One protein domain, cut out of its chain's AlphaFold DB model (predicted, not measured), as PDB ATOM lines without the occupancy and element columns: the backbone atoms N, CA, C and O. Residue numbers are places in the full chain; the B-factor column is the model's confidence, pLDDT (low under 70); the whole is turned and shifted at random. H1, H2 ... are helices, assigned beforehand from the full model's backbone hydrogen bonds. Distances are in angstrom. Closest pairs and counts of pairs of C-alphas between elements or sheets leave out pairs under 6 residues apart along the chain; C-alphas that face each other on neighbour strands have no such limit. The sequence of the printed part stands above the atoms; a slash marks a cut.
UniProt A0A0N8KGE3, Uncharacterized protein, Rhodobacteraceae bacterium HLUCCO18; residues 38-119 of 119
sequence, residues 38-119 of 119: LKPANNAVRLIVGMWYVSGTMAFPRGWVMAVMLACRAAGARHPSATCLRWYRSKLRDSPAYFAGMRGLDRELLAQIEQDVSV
ATOM      1  N   LEU A  38       8.572 -22.082  31.419       93.94
ATOM      2  CA  LEU A  38       9.363 -22.513  30.275       93.94
ATOM      3  C   LEU A  38       8.493 -23.058  29.143       93.94
ATOM      4  O   LEU A  38       7.457 -23.695  29.333       93.94
ATOM      5  N   LYS A  39       8.983 -22.860  27.914       95.00
ATOM      6  CA  LYS A  39       8.407 -23.509  26.735       95.00
ATOM      7  C   LYS A  39       8.457 -25.036  26.920       95.00
ATOM      8  O   LYS A  39       9.481 -25.539  27.387       95.00
ATOM      9  N   PRO A  40       7.437 -25.790  26.459       95.25
ATOM     10  CA  PRO A  40       7.412 -27.252  26.569       95.25
ATOM     11  C   PRO A  40       8.667 -27.934  26.018       95.25
ATOM     12  O   PRO A  40       9.127 -28.919  26.580       95.25
ATOM     13  N   ALA A  41       9.244 -27.376  24.949       94.62
ATOM     14  CA  ALA A  41      10.496 -27.838  24.361       94.62
ATOM     15  C   ALA A  41      11.678 -27.794  25.341       94.62
ATOM     16  O   ALA A  41      12.443 -28.747  25.415       94.62
ATOM     17  N   ASN A  42      11.805 -26.726  26.131       95.69
ATOM     18  CA  ASN A  42      12.902 -26.604  27.089       95.69
ATOM     19  C   ASN A  42      12.733 -27.620  28.223       95.69
ATOM     20  O   ASN A  42      13.691 -28.294  28.579       95.69
ATOM     21  N   ASN A  43      11.514 -27.781  28.753       96.31
ATOM     22  CA  ASN A  43      11.242 -28.814  29.759       96.31
ATOM     23  C   ASN A  43      11.464 -30.224  29.201       96.31
ATOM     24  O   ASN A  43      12.013 -31.064  29.902       96.31
ATOM     25  N   ALA A  44      11.105 -30.475  27.937       97.12
ATOM     26  CA  ALA A  44      11.360 -31.755  27.286       97.12
ATOM     27  C   ALA A  44      12.853 -32.105  27.307       97.12
ATOM     28  O   ALA A  44      13.222 -33.172  27.782       97.12
ATOM     29  N   VAL A  45      13.705 -31.200  26.822       97.25
ATOM     30  CA  VAL A  45      15.147 -31.456  26.724       97.25
ATOM     31  C   VAL A  45      15.785 -31.521  28.113       97.25
ATOM     32  O   VAL A  45      16.560 -32.436  28.362       97.25
ATOM     33  N   ARG A  46      15.395 -30.645  29.054       97.06
ATOM     34  CA  ARG A  46      15.870 -30.682  30.453       97.06
ATOM     35  C   ARG A  46      15.574 -32.014  31.134       97.06
ATOM     36  O   ARG A  46      16.468 -32.592  31.738       97.06
ATOM     37  N   LEU A  47      14.350 -32.522  31.000       97.62
ATOM     38  CA  LEU A  47      13.961 -33.796  31.603       97.62
ATOM     39  C   LEU A  47      14.666 -34.978  30.934       97.62
ATOM     40  O   LEU A  47      15.079 -35.894  31.627       97.62
ATOM     41  N   ILE A  48      14.852 -34.956  29.611       98.12
ATOM     42  CA  ILE A  48      15.584 -36.017  28.904       98.12
ATOM     43  C   ILE A  48      17.061 -36.042  29.328       98.12
ATOM     44  O   ILE A  48      17.599 -37.119  29.570       98.12
ATOM     45  N   VAL A  49      17.702 -34.876  29.452       97.75
ATOM     46  CA  VAL A  49      19.073 -34.765  29.977       97.75
ATOM     47  C   VAL A  49      19.132 -35.251  31.422       97.75
ATOM     48  O   VAL A  49      20.010 -36.039  31.744       97.75
ATOM     49  N   GLY A  50      18.175 -34.863  32.269       97.75
ATOM     50  CA  GLY A  50      18.090 -35.356  33.644       97.75
ATOM     51  C   GLY A  50      17.935 -36.877  33.715       97.75
ATOM     52  O   GLY A  50      18.626 -37.538  34.480       97.75
ATOM     53  N   MET A  51      17.092 -37.462  32.863       98.31
ATOM     54  CA  MET A  51      16.927 -38.914  32.785       98.31
ATOM     55  C   MET A  51      18.209 -39.627  32.358       98.31
ATOM     56  O   MET A  51      18.525 -40.680  32.907       98.31
ATOM     57  N   TRP A  52      18.947 -39.085  31.389       97.69
ATOM     58  CA  TRP A  52      20.269 -39.606  31.049       97.69
ATOM     59  C   TRP A  52      21.248 -39.437  32.214       97.69
ATOM     60  O   TRP A  52      21.965 -40.376  32.519       97.69
ATOM     61  N   TYR A  53      21.228 -38.299  32.908       97.00
ATOM     62  CA  TYR A  53      22.118 -38.029  34.037       97.00
ATOM     63  C   TYR A  53      21.916 -39.034  35.181       97.00
ATOM     64  O   TYR A  53      22.887 -39.523  35.748       97.00
ATOM     65  N   VAL A  54      20.662 -39.387  35.473       97.06
ATOM     66  CA  VAL A  54      20.307 -40.394  36.483       97.06
ATOM     67  C   VAL A  54      20.617 -41.817  36.008       97.06
ATOM     68  O   VAL A  54      21.177 -42.616  36.750       97.06
ATOM     69  N   SER A  55      20.247 -42.167  34.771       96.25
ATOM     70  CA  SER A  55      20.323 -43.564  34.305       96.25
ATOM     71  C   SER A  55      21.618 -43.941  33.581       96.25
ATOM     72  O   SER A  55      21.835 -45.119  33.303       96.25
ATOM     73  N   GLY A  56      22.446 -42.965  33.209       95.00
ATOM     74  CA  GLY A  56      23.635 -43.145  32.373       95.00
ATOM     75  C   GLY A  56      23.338 -43.555  30.924       95.00
ATOM     76  O   GLY A  56      24.247 -43.948  30.199       95.00
ATOM     77  N   THR A  57      22.078 -43.530  30.469       94.75
ATOM     78  CA  THR A  57      21.717 -44.004  29.123       94.75
ATOM     79  C   THR A  57      20.543 -43.254  28.505       94.75
ATOM     80  O   THR A  57      19.634 -42.809  29.191       94.75
ATOM     81  N   MET A  58      20.511 -43.168  27.170       94.94
ATOM     82  CA  MET A  58      19.349 -42.691  26.399       94.94
ATOM     83  C   MET A  58      18.329 -43.812  26.094       94.94
ATOM     84  O   MET A  58      17.286 -43.573  25.469       94.94
ATOM     85  N   ALA A  59      18.607 -45.053  26.513       94.38
ATOM     86  CA  ALA A  59      17.743 -46.220  26.334       94.38
ATOM     87  C   ALA A  59      16.639 -46.301  27.406       94.38
ATOM     88  O   ALA A  59      16.535 -47.262  28.163       94.38
ATOM     89  N   PHE A  60      15.791 -45.275  27.469       95.75
ATOM     90  CA  PHE A  60      14.784 -45.152  28.525       95.75
ATOM     91  C   PHE A  60      13.725 -46.269  28.525       95.75
ATOM     92  O   PHE A  60      13.288 -46.708  27.451       95.75
ATOM     93  N   PRO A  61      13.216 -46.653  29.712       95.81
ATOM     94  CA  PRO A  61      12.188 -47.678  29.859       95.81
ATOM     95  C   PRO A  61      10.889 -47.314  29.133       95.81
ATOM     96  O   PRO A  61      10.467 -46.155  29.046       95.81
ATOM     97  N   ARG A  62      10.196 -48.333  28.616       92.88
ATOM     98  CA  ARG A  62       8.883 -48.157  27.985       92.88
ATOM     99  C   ARG A  62       7.894 -47.563  28.993       92.88
ATOM    100  O   ARG A  62       7.585 -48.196  29.991       92.88
ATOM    101  N   GLY A  63       7.336 -46.401  28.657       93.62
ATOM    102  CA  GLY A  63       6.417 -45.658  29.530       93.62
ATOM    103  C   GLY A  63       6.909 -44.253  29.869       93.62
ATOM    104  O   GLY A  63       6.097 -43.395  30.209       93.62
ATOM    105  N   TRP A  64       8.204 -43.974  29.659       97.31
ATOM    106  CA  TRP A  64       8.844 -42.708  30.036       97.31
ATOM    107  C   TRP A  64       8.159 -41.453  29.487       97.31
ATOM    108  O   TRP A  64       8.054 -40.451  30.179       97.31
ATOM    109  N   VAL A  65       7.633 -41.509  28.258       97.31
ATOM    110  CA  VAL A  65       6.911 -40.378  27.652       97.31
ATOM    111  C   VAL A  65       5.702 -39.989  28.498       97.31
ATOM    112  O   VAL A  65       5.472 -38.806  28.733       97.31
ATOM    113  N   MET A  66       4.933 -40.983  28.953       95.56
ATOM    114  CA  MET A  66       3.769 -40.737  29.799       95.56
ATOM    115  C   MET A  66       4.206 -40.195  31.159       95.56
ATOM    116  O   MET A  66       3.651 -39.195  31.605       95.56
ATOM    117  N   ALA A  67       5.235 -40.793  31.763       97.06
ATOM    118  CA  ALA A  67       5.779 -40.351  33.045       97.06
ATOM    119  C   ALA A  67       6.219 -38.875  32.999       97.06
ATOM    120  O   ALA A  67       5.797 -38.076  33.830       97.06
ATOM    121  N   VAL A  68       6.951 -38.467  31.955       98.12
ATOM    122  CA  VAL A  68       7.358 -37.067  31.738       98.12
ATOM    123  C   VAL A  68       6.154 -36.134  31.580       98.12
ATOM    124  O   VAL A  68       6.123 -35.047  32.157       98.12
ATOM    125  N   MET A  69       5.139 -36.532  30.806       97.75
ATOM    126  CA  MET A  69       3.935 -35.713  30.623       97.75
ATOM    127  C   MET A  69       3.166 -35.524  31.938       97.75
ATOM    128  O   MET A  69       2.684 -34.420  32.208       97.75
ATOM    129  N   LEU A  70       3.073 -36.576  32.756       96.75
ATOM    130  CA  LEU A  70       2.454 -36.527  34.080       96.75
ATOM    131  C   LEU A  70       3.258 -35.653  35.047       96.75
ATOM    132  O   LEU A  70       2.659 -34.830  35.732       96.75
ATOM    133  N   ALA A  71       4.588 -35.752  35.040       97.25
ATOM    134  CA  ALA A  71       5.460 -34.919  35.863       97.25
ATOM    135  C   ALA A  71       5.321 -33.423  35.530       97.25
ATOM    136  O   ALA A  71       5.129 -32.602  36.424       97.25
ATOM    137  N   CYS A  72       5.308 -33.059  34.242       97.38
ATOM    138  CA  CYS A  72       5.031 -31.682  33.821       97.38
ATOM    139  C   CYS A  72       3.660 -31.203  34.313       97.38
ATOM    140  O   CYS A  72       3.545 -30.092  34.824       97.38
ATOM    141  N   ARG A  73       2.626 -32.045  34.187       96.44
ATOM    142  CA  ARG A  73       1.274 -31.709  34.647       96.44
ATOM    143  C   ARG A  73       1.220 -31.503  36.162       96.44
ATOM    144  O   ARG A  73       0.582 -30.553  36.602       96.44
ATOM    145  N   ALA A  74       1.880 -32.363  36.937       95.94
ATOM    146  CA  ALA A  74       1.956 -32.255  38.393       95.94
ATOM    147  C   ALA A  74       2.657 -30.960  38.837       95.94
ATOM    148  O   ALA A  74       2.212 -30.315  39.779       95.94
ATOM    149  N   ALA A  75       3.684 -30.534  38.100       95.19
ATOM    150  CA  ALA A  75       4.390 -29.276  38.328       95.19
ATOM    151  C   ALA A  75       3.644 -28.027  37.809       95.19
ATOM    152  O   ALA A  75       4.178 -26.926  37.885       95.19
ATOM    153  N   GLY A  76       2.445 -28.161  37.227       96.75
ATOM    154  CA  GLY A  76       1.723 -27.039  36.607       96.75
ATOM    155  C   GLY A  76       2.354 -26.522  35.306       96.75
ATOM    156  O   GLY A  76       1.968 -25.468  34.802       96.75
ATOM    157  N   ALA A  77       3.308 -27.256  34.732       96.06
ATOM    158  CA  ALA A  77       3.973 -26.905  33.488       96.06
ATOM    159  C   ALA A  77       3.229 -27.452  32.262       96.06
ATOM    160  O   ALA A  77       2.650 -28.543  32.266       96.06
ATOM    161  N   ARG A  78       3.298 -26.716  31.147       94.69
ATOM    162  CA  ARG A  78       2.795 -27.216  29.860       94.69
ATOM    163  C   ARG A  78       3.613 -28.435  29.433       94.69
ATOM    164  O   ARG A  78       4.822 -28.332  29.218       94.69
ATOM    165  N   HIS A  79       2.951 -29.578  29.271       90.38
ATOM    166  CA  HIS A  79       3.636 -30.795  28.858       90.38
ATOM    167  C   HIS A  79       3.933 -30.788  27.343       90.38
ATOM    168  O   HIS A  79       3.095 -30.370  26.537       90.38
ATOM    169  N   PRO A  80       5.110 -31.267  26.916       93.69
ATOM    170  CA  PRO A  80       5.394 -31.522  25.506       93.69
ATOM    171  C   PRO A  80       4.519 -32.663  24.962       93.69
ATOM    172  O   PRO A  80       3.930 -33.444  25.714       93.69
ATOM    173  N   SER A  81       4.408 -32.764  23.636       95.00
ATOM    174  CA  SER A  81       3.724 -33.894  22.996       95.00
ATOM    175  C   SER A  81       4.620 -35.137  22.957       95.00
ATOM    176  O   SER A  81       5.848 -35.043  22.996       95.00
ATOM    177  N   ALA A  82       4.017 -36.318  22.807       95.75
ATOM    178  CA  ALA A  82       4.766 -37.570  22.686       95.75
ATOM    179  C   ALA A  82       5.744 -37.570  21.496       95.75
ATOM    180  O   ALA A  82       6.868 -38.054  21.618       95.75
ATOM    181  N   THR A  83       5.330 -37.015  20.352       96.00
ATOM    182  CA  THR A  83       6.180 -36.874  19.158       96.00
ATOM    183  C   THR A  83       7.382 -35.981  19.444       96.00
ATOM    184  O   THR A  83       8.510 -36.339  19.126       96.00
ATOM    185  N   CYS A  84       7.136 -34.853  20.108       95.38
ATOM    186  CA  CYS A  84       8.148 -33.884  20.505       95.38
ATOM    187  C   CYS A  84       9.196 -34.509  21.440       95.38
ATOM    188  O   CYS A  84      10.388 -34.418  21.164       95.38
ATOM    189  N   LEU A  85       8.763 -35.237  22.473       97.88
ATOM    190  CA  LEU A  85       9.655 -35.941  23.399       97.88
ATOM    191  C   LEU A  85      10.553 -36.963  22.688       97.88
ATOM    192  O   LEU A  85      11.768 -36.962  22.879       97.88
ATOM    193  N   ARG A  86       9.981 -37.823  21.836       97.94
ATOM    194  CA  ARG A  86      10.761 -38.834  21.101       97.94
ATOM    195  C   ARG A  86      11.750 -38.201  20.129       97.94
ATOM    196  O   ARG A  86      12.881 -38.672  20.038       97.94
ATOM    197  N   TRP A  87      11.326 -37.150  19.428       97.44
ATOM    198  CA  TRP A  87      12.190 -36.418  18.510       97.44
ATOM    199  C   TRP A  87      13.364 -35.777  19.248       97.44
ATOM    200  O   TRP A  87      14.504 -35.979  18.844       97.44
ATOM    201  N   TYR A  88      13.109 -35.096  20.370       97.56
ATOM    202  CA  TYR A  88      14.166 -34.495  21.183       97.56
ATOM    203  C   TYR A  88      15.128 -35.532  21.753       97.56
ATOM    204  O   TYR A  88      16.329 -35.307  21.696       97.56
ATOM    205  N   ARG A  89      14.643 -36.690  22.219       97.38
ATOM    206  CA  ARG A  89      15.527 -37.779  22.666       97.38
ATOM    207  C   ARG A  89      16.416 -38.282  21.530       97.38
ATOM    208  O   ARG A  89      17.601 -38.493  21.735       97.38
ATOM    209  N   SER A  90      15.849 -38.485  20.336       96.62
ATOM    210  CA  SER A  90      16.636 -38.889  19.163       96.62
ATOM    211  C   SER A  90      17.684 -37.837  18.823       96.62
ATOM    212  O   SER A  90      18.849 -38.161  18.679       96.62
ATOM    213  N   LYS A  91      17.294 -36.560  18.776       96.38
ATOM    214  CA  LYS A  91      18.222 -35.469  18.483       96.38
ATOM    215  C   LYS A  91      19.297 -35.284  19.545       96.38
ATOM    216  O   LYS A  91      20.422 -34.995  19.173       96.38
ATOM    217  N   LEU A  92      18.983 -35.475  20.823       95.44
ATOM    218  CA  LEU A  92      19.977 -35.470  21.899       95.44
ATOM    219  C   LEU A  92      20.958 -36.630  21.778       95.44
ATOM    220  O   LEU A  92      22.086 -36.488  22.209       95.44
ATOM    221  N   ARG A  93      20.546 -37.765  21.213       94.44
ATOM    222  CA  ARG A  93      21.460 -38.871  20.929       94.44
ATOM    223  C   ARG A  93      22.384 -38.554  19.751       94.44
ATOM    224  O   ARG A  93      23.553 -38.894  19.803       94.44
ATOM    225  N   ASP A  94      21.843 -37.935  18.703       93.94
ATOM    226  CA  ASP A  94      22.562 -37.745  17.437       93.94
ATOM    227  C   ASP A  94      23.400 -36.452  17.398       93.94
ATOM    228  O   ASP A  94      24.363 -36.362  16.647       93.94
ATOM    229  N   SER A  95      22.973 -35.406  18.112       94.38
ATOM    230  CA  SER A  95      23.627 -34.092  18.139       94.38
ATOM    231  C   SER A  95      23.252 -33.294  19.405       94.38
ATOM    232  O   SER A  95      22.471 -32.336  19.336       94.38
ATOM    233  N   PRO A  96      23.778 -33.669  20.584       94.19
ATOM    234  CA  PRO A  96      23.604 -32.927  21.837       94.19
ATOM    235  C   PRO A  96      23.875 -31.421  21.726       94.19
ATOM    236  O   PRO A  96      23.092 -30.607  22.230       94.19
ATOM    237  N   ALA A  97      24.937 -31.031  21.012       93.62
ATOM    238  CA  ALA A  97      25.329 -29.630  20.840       93.62
ATOM    239  C   ALA A  97      24.232 -28.740  20.213       93.62
ATOM    240  O   ALA A  97      24.202 -27.532  20.465       93.62
ATOM    241  N   TYR A  98      23.279 -29.323  19.470       94.25
ATOM    242  CA  TYR A  98      22.115 -28.615  18.921       94.25
ATOM    243  C   TYR A  98      21.318 -27.854  19.998       94.25
ATOM    244  O   TYR A  98      20.694 -26.829  19.715       94.25
ATOM    245  N   PHE A  99      21.356 -28.321  21.250       95.81
ATOM    246  CA  PHE A  99      20.585 -27.757  22.357       95.81
ATOM    247  C   PHE A  99      21.332 -26.722  23.203       95.81
ATOM    248  O   PHE A  99      20.737 -26.170  24.127       95.81
ATOM    249  N   ALA A 100      22.584 -26.378  22.884       93.25
ATOM    250  CA  ALA A 100      23.414 -25.485  23.706       93.25
ATOM    251  C   ALA A 100      22.843 -24.059  23.904       93.25
ATOM    252  O   ALA A 100      23.278 -23.321  24.795       93.25
ATOM    253  N   GLY A 101      21.885 -23.647  23.067       91.81
ATOM    254  CA  GLY A 101      21.168 -22.371  23.177       91.81
ATOM    255  C   GLY A 101      19.858 -22.428  23.973       91.81
ATOM    256  O   GLY A 101      19.218 -21.393  24.163       91.81
ATOM    257  N   MET A 102      19.413 -23.607  24.417       93.69
ATOM    258  CA  MET A 102      18.164 -23.731  25.167       93.69
ATOM    259  C   MET A 102      18.328 -23.286  26.620       93.69
ATOM    260  O   MET A 102      19.289 -23.613  27.310       93.69
ATOM    261  N   ARG A 103      17.328 -22.548  27.109       91.62
ATOM    262  CA  ARG A 103      17.306 -22.040  28.483       91.62
ATOM    263  C   ARG A 103      17.203 -23.187  29.491       91.62
ATOM    264  O   ARG A 103      16.297 -24.013  29.388       91.62
ATOM    265  N   GLY A 104      18.054 -23.136  30.515       86.00
ATOM    266  CA  GLY A 104      18.040 -24.079  31.634       86.00
ATOM    267  C   GLY A 104      18.718 -25.415  31.334       86.00
ATOM    268  O   GLY A 104      18.475 -26.367  32.067       86.00
ATOM    269  N   LEU A 105      19.518 -25.488  30.266       90.00
ATOM    270  CA  LEU A 105      20.407 -26.612  29.994       90.00
ATOM    271  C   LEU A 105      21.847 -26.240  30.306       90.00
ATOM    272  O   LEU A 105      22.324 -25.176  29.908       90.00
ATOM    273  N   ASP A 106      22.519 -27.157  30.986       90.31
ATOM    274  CA  ASP A 106      23.946 -27.079  31.233       90.31
ATOM    275  C   ASP A 106      24.716 -27.560  29.996       90.31
ATOM    276  O   ASP A 106      24.453 -28.637  29.454       90.31
ATOM    277  N   ARG A 107      25.664 -26.741  29.541       92.25
ATOM    278  CA  ARG A 107      26.509 -27.057  28.384       92.25
ATOM    279  C   ARG A 107      27.488 -28.178  28.692       92.25
ATOM    280  O   ARG A 107      27.800 -28.940  27.782       92.25
ATOM    281  N   GLU A 108      27.934 -28.292  29.938       93.50
ATOM    282  CA  GLU A 108      28.841 -29.357  30.362       93.50
ATOM    283  C   GLU A 108      28.138 -30.714  30.295       93.50
ATOM    284  O   GLU A 108      28.693 -31.664  29.749       93.50
ATOM    285  N   LEU A 109      26.865 -30.786  30.708       93.62
ATOM    286  CA  LEU A 109      26.066 -32.008  30.568       93.62
ATOM    287  C   LEU A 109      25.854 -32.392  29.100       93.62
ATOM    288  O   LEU A 109      25.942 -33.565  28.760       93.62
ATOM    289  N   LEU A 110      25.603 -31.424  28.212       95.12
ATOM    290  CA  LEU A 110      25.478 -31.709  26.776       95.12
ATOM    291  C   LEU A 110      26.794 -32.222  26.175       95.12
ATOM    292  O   LEU A 110      26.765 -33.146  25.366       95.12
ATOM    293  N   ALA A 111      27.931 -31.650  26.579       94.50
ATOM    294  CA  ALA A 111      29.247 -32.111  26.147       94.50
ATOM    295  C   ALA A 111      29.551 -33.527  26.660       94.50
ATOM    296  O   ALA A 111      30.103 -34.333  25.914       94.50
ATOM    297  N   GLN A 112      29.151 -33.850  27.893       94.38
ATOM    298  CA  GLN A 112      29.306 -35.196  28.437       94.38
ATOM    299  C   GLN A 112      28.418 -36.208  27.705       94.38
ATOM    300  O   GLN A 112      28.893 -37.283  27.355       94.38
ATOM    301  N   ILE A 113      27.163 -35.855  27.397       94.31
ATOM    302  CA  ILE A 113      26.302 -36.709  26.568       94.31
ATOM    303  C   ILE A 113      27.003 -37.005  25.242       94.31
ATOM    304  O   ILE A 113      27.110 -38.167  24.881       94.31
ATOM    305  N   GLU A 114      27.512 -35.988  24.540       93.00
ATOM    306  CA  GLU A 114      28.211 -36.159  23.256       93.00
ATOM    307  C   GLU A 114      29.356 -37.175  23.342       93.00
ATOM    308  O   GLU A 114      29.497 -38.015  22.454       93.00
ATOM    309  N   GLN A 115      30.135 -37.138  24.426       91.25
ATOM    310  CA  GLN A 115      31.207 -38.101  24.669       91.25
ATOM    311  C   GLN A 115      30.662 -39.519  24.882       91.25
ATOM    312  O   GLN A 115      31.185 -40.459  24.292       91.25
ATOM    313  N   ASP A 116      29.590 -39.666  25.658       87.88
ATOM    314  CA  ASP A 116      29.043 -40.966  26.053       87.88
ATOM    315  C   ASP A 116      28.269 -41.676  24.929       87.88
ATOM    316  O   ASP A 116      28.282 -42.903  24.861       87.88
ATOM    317  N   VAL A 117      27.584 -40.941  24.039       78.19
ATOM    318  CA  VAL A 117      26.876 -41.539  22.881       78.19
ATOM    319  C   VAL A 117      27.749 -41.743  21.642       78.19
ATOM    320  O   VAL A 117      27.304 -42.428  20.722       78.19
ATOM    321  N   SER A 118      28.962 -41.184  21.607       68.25
ATOM    322  CA  SER A 118      29.912 -41.376  20.497       68.25
ATOM    323  C   SER A 118      30.709 -42.686  20.572       68.25
ATOM    324  O   SER A 118      31.457 -42.987  19.641       68.25
ATOM    325  N   VAL A 119      30.569 -43.448  21.664       53.03
ATOM    326  CA  VAL A 119      31.214 -44.755  21.894       53.03
ATOM    327  C   VAL A 119      30.289 -45.891  21.462       53.03
ATOM    328  O   VAL A 119      30.789 -46.817  20.786       53.03
TER     329      VAL A 119
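What this domain is: This is residues 38 to 119 of the 119 residues of an uncharacterized protein of Rhodobacteraceae bacterium HLUCCO18 (UniProt A0A0N8KGE3). Two helices, H1 and H3, cross at a steep angle in the middle of a small all-helix domain, with H2 at one end of the pair and H5, beside the one-turn H4, at the other end. The helices are crossed rather than side by side. The 82 printed residues hold five named helices, in order H1 to H5, and no named strand. The whole is compact, with a radius of gyration of the C-alphas of 11.9 A and spans of 35 by 27 by 21 A.

How they stand to each other: Start with H1, residues 40 to 55; with residues 41 to 48 alone it touches the hub, H3, residues 82 to 94. Their closest C-alphas, of Ala 44 and Leu 85, are 6.0 A apart, at a steep tilt of 57 degrees. H2, residues 64 to 74, touches H3 at Val 65 and Ala 82, C-alphas 6.1 A apart, but is close but not clearly touching to H1. H4, residues 96 to 99, only just touches H3, with 3 pairs within 8 A, only at the corner. H5, residues 107 to 117, touches H4, closest at C-alphas 96 and 110, 5.4 A, and is apart from H2. In H1, H2, H3 and H5 every O i to N i+4 pair is within hydrogen-bond range; H4 is too short for one.

Where its parts are: Find C-alpha 40 at (7.412, -27.252, 26.569); H1 runs 22.2 A from there. H2 spans 15.1 A, H3 18.6 A, H4 6.0 A and H5 15.5 A, ending at C-alpha 117, (26.876, -41.539, 22.881).

The domain as a whole: The farthest C-alphas, of Gly 76 and Val 119, are 37.4 A apart. The printed part has no cut and no long link. Look for pLDDT under 70 at residues 118 to 119.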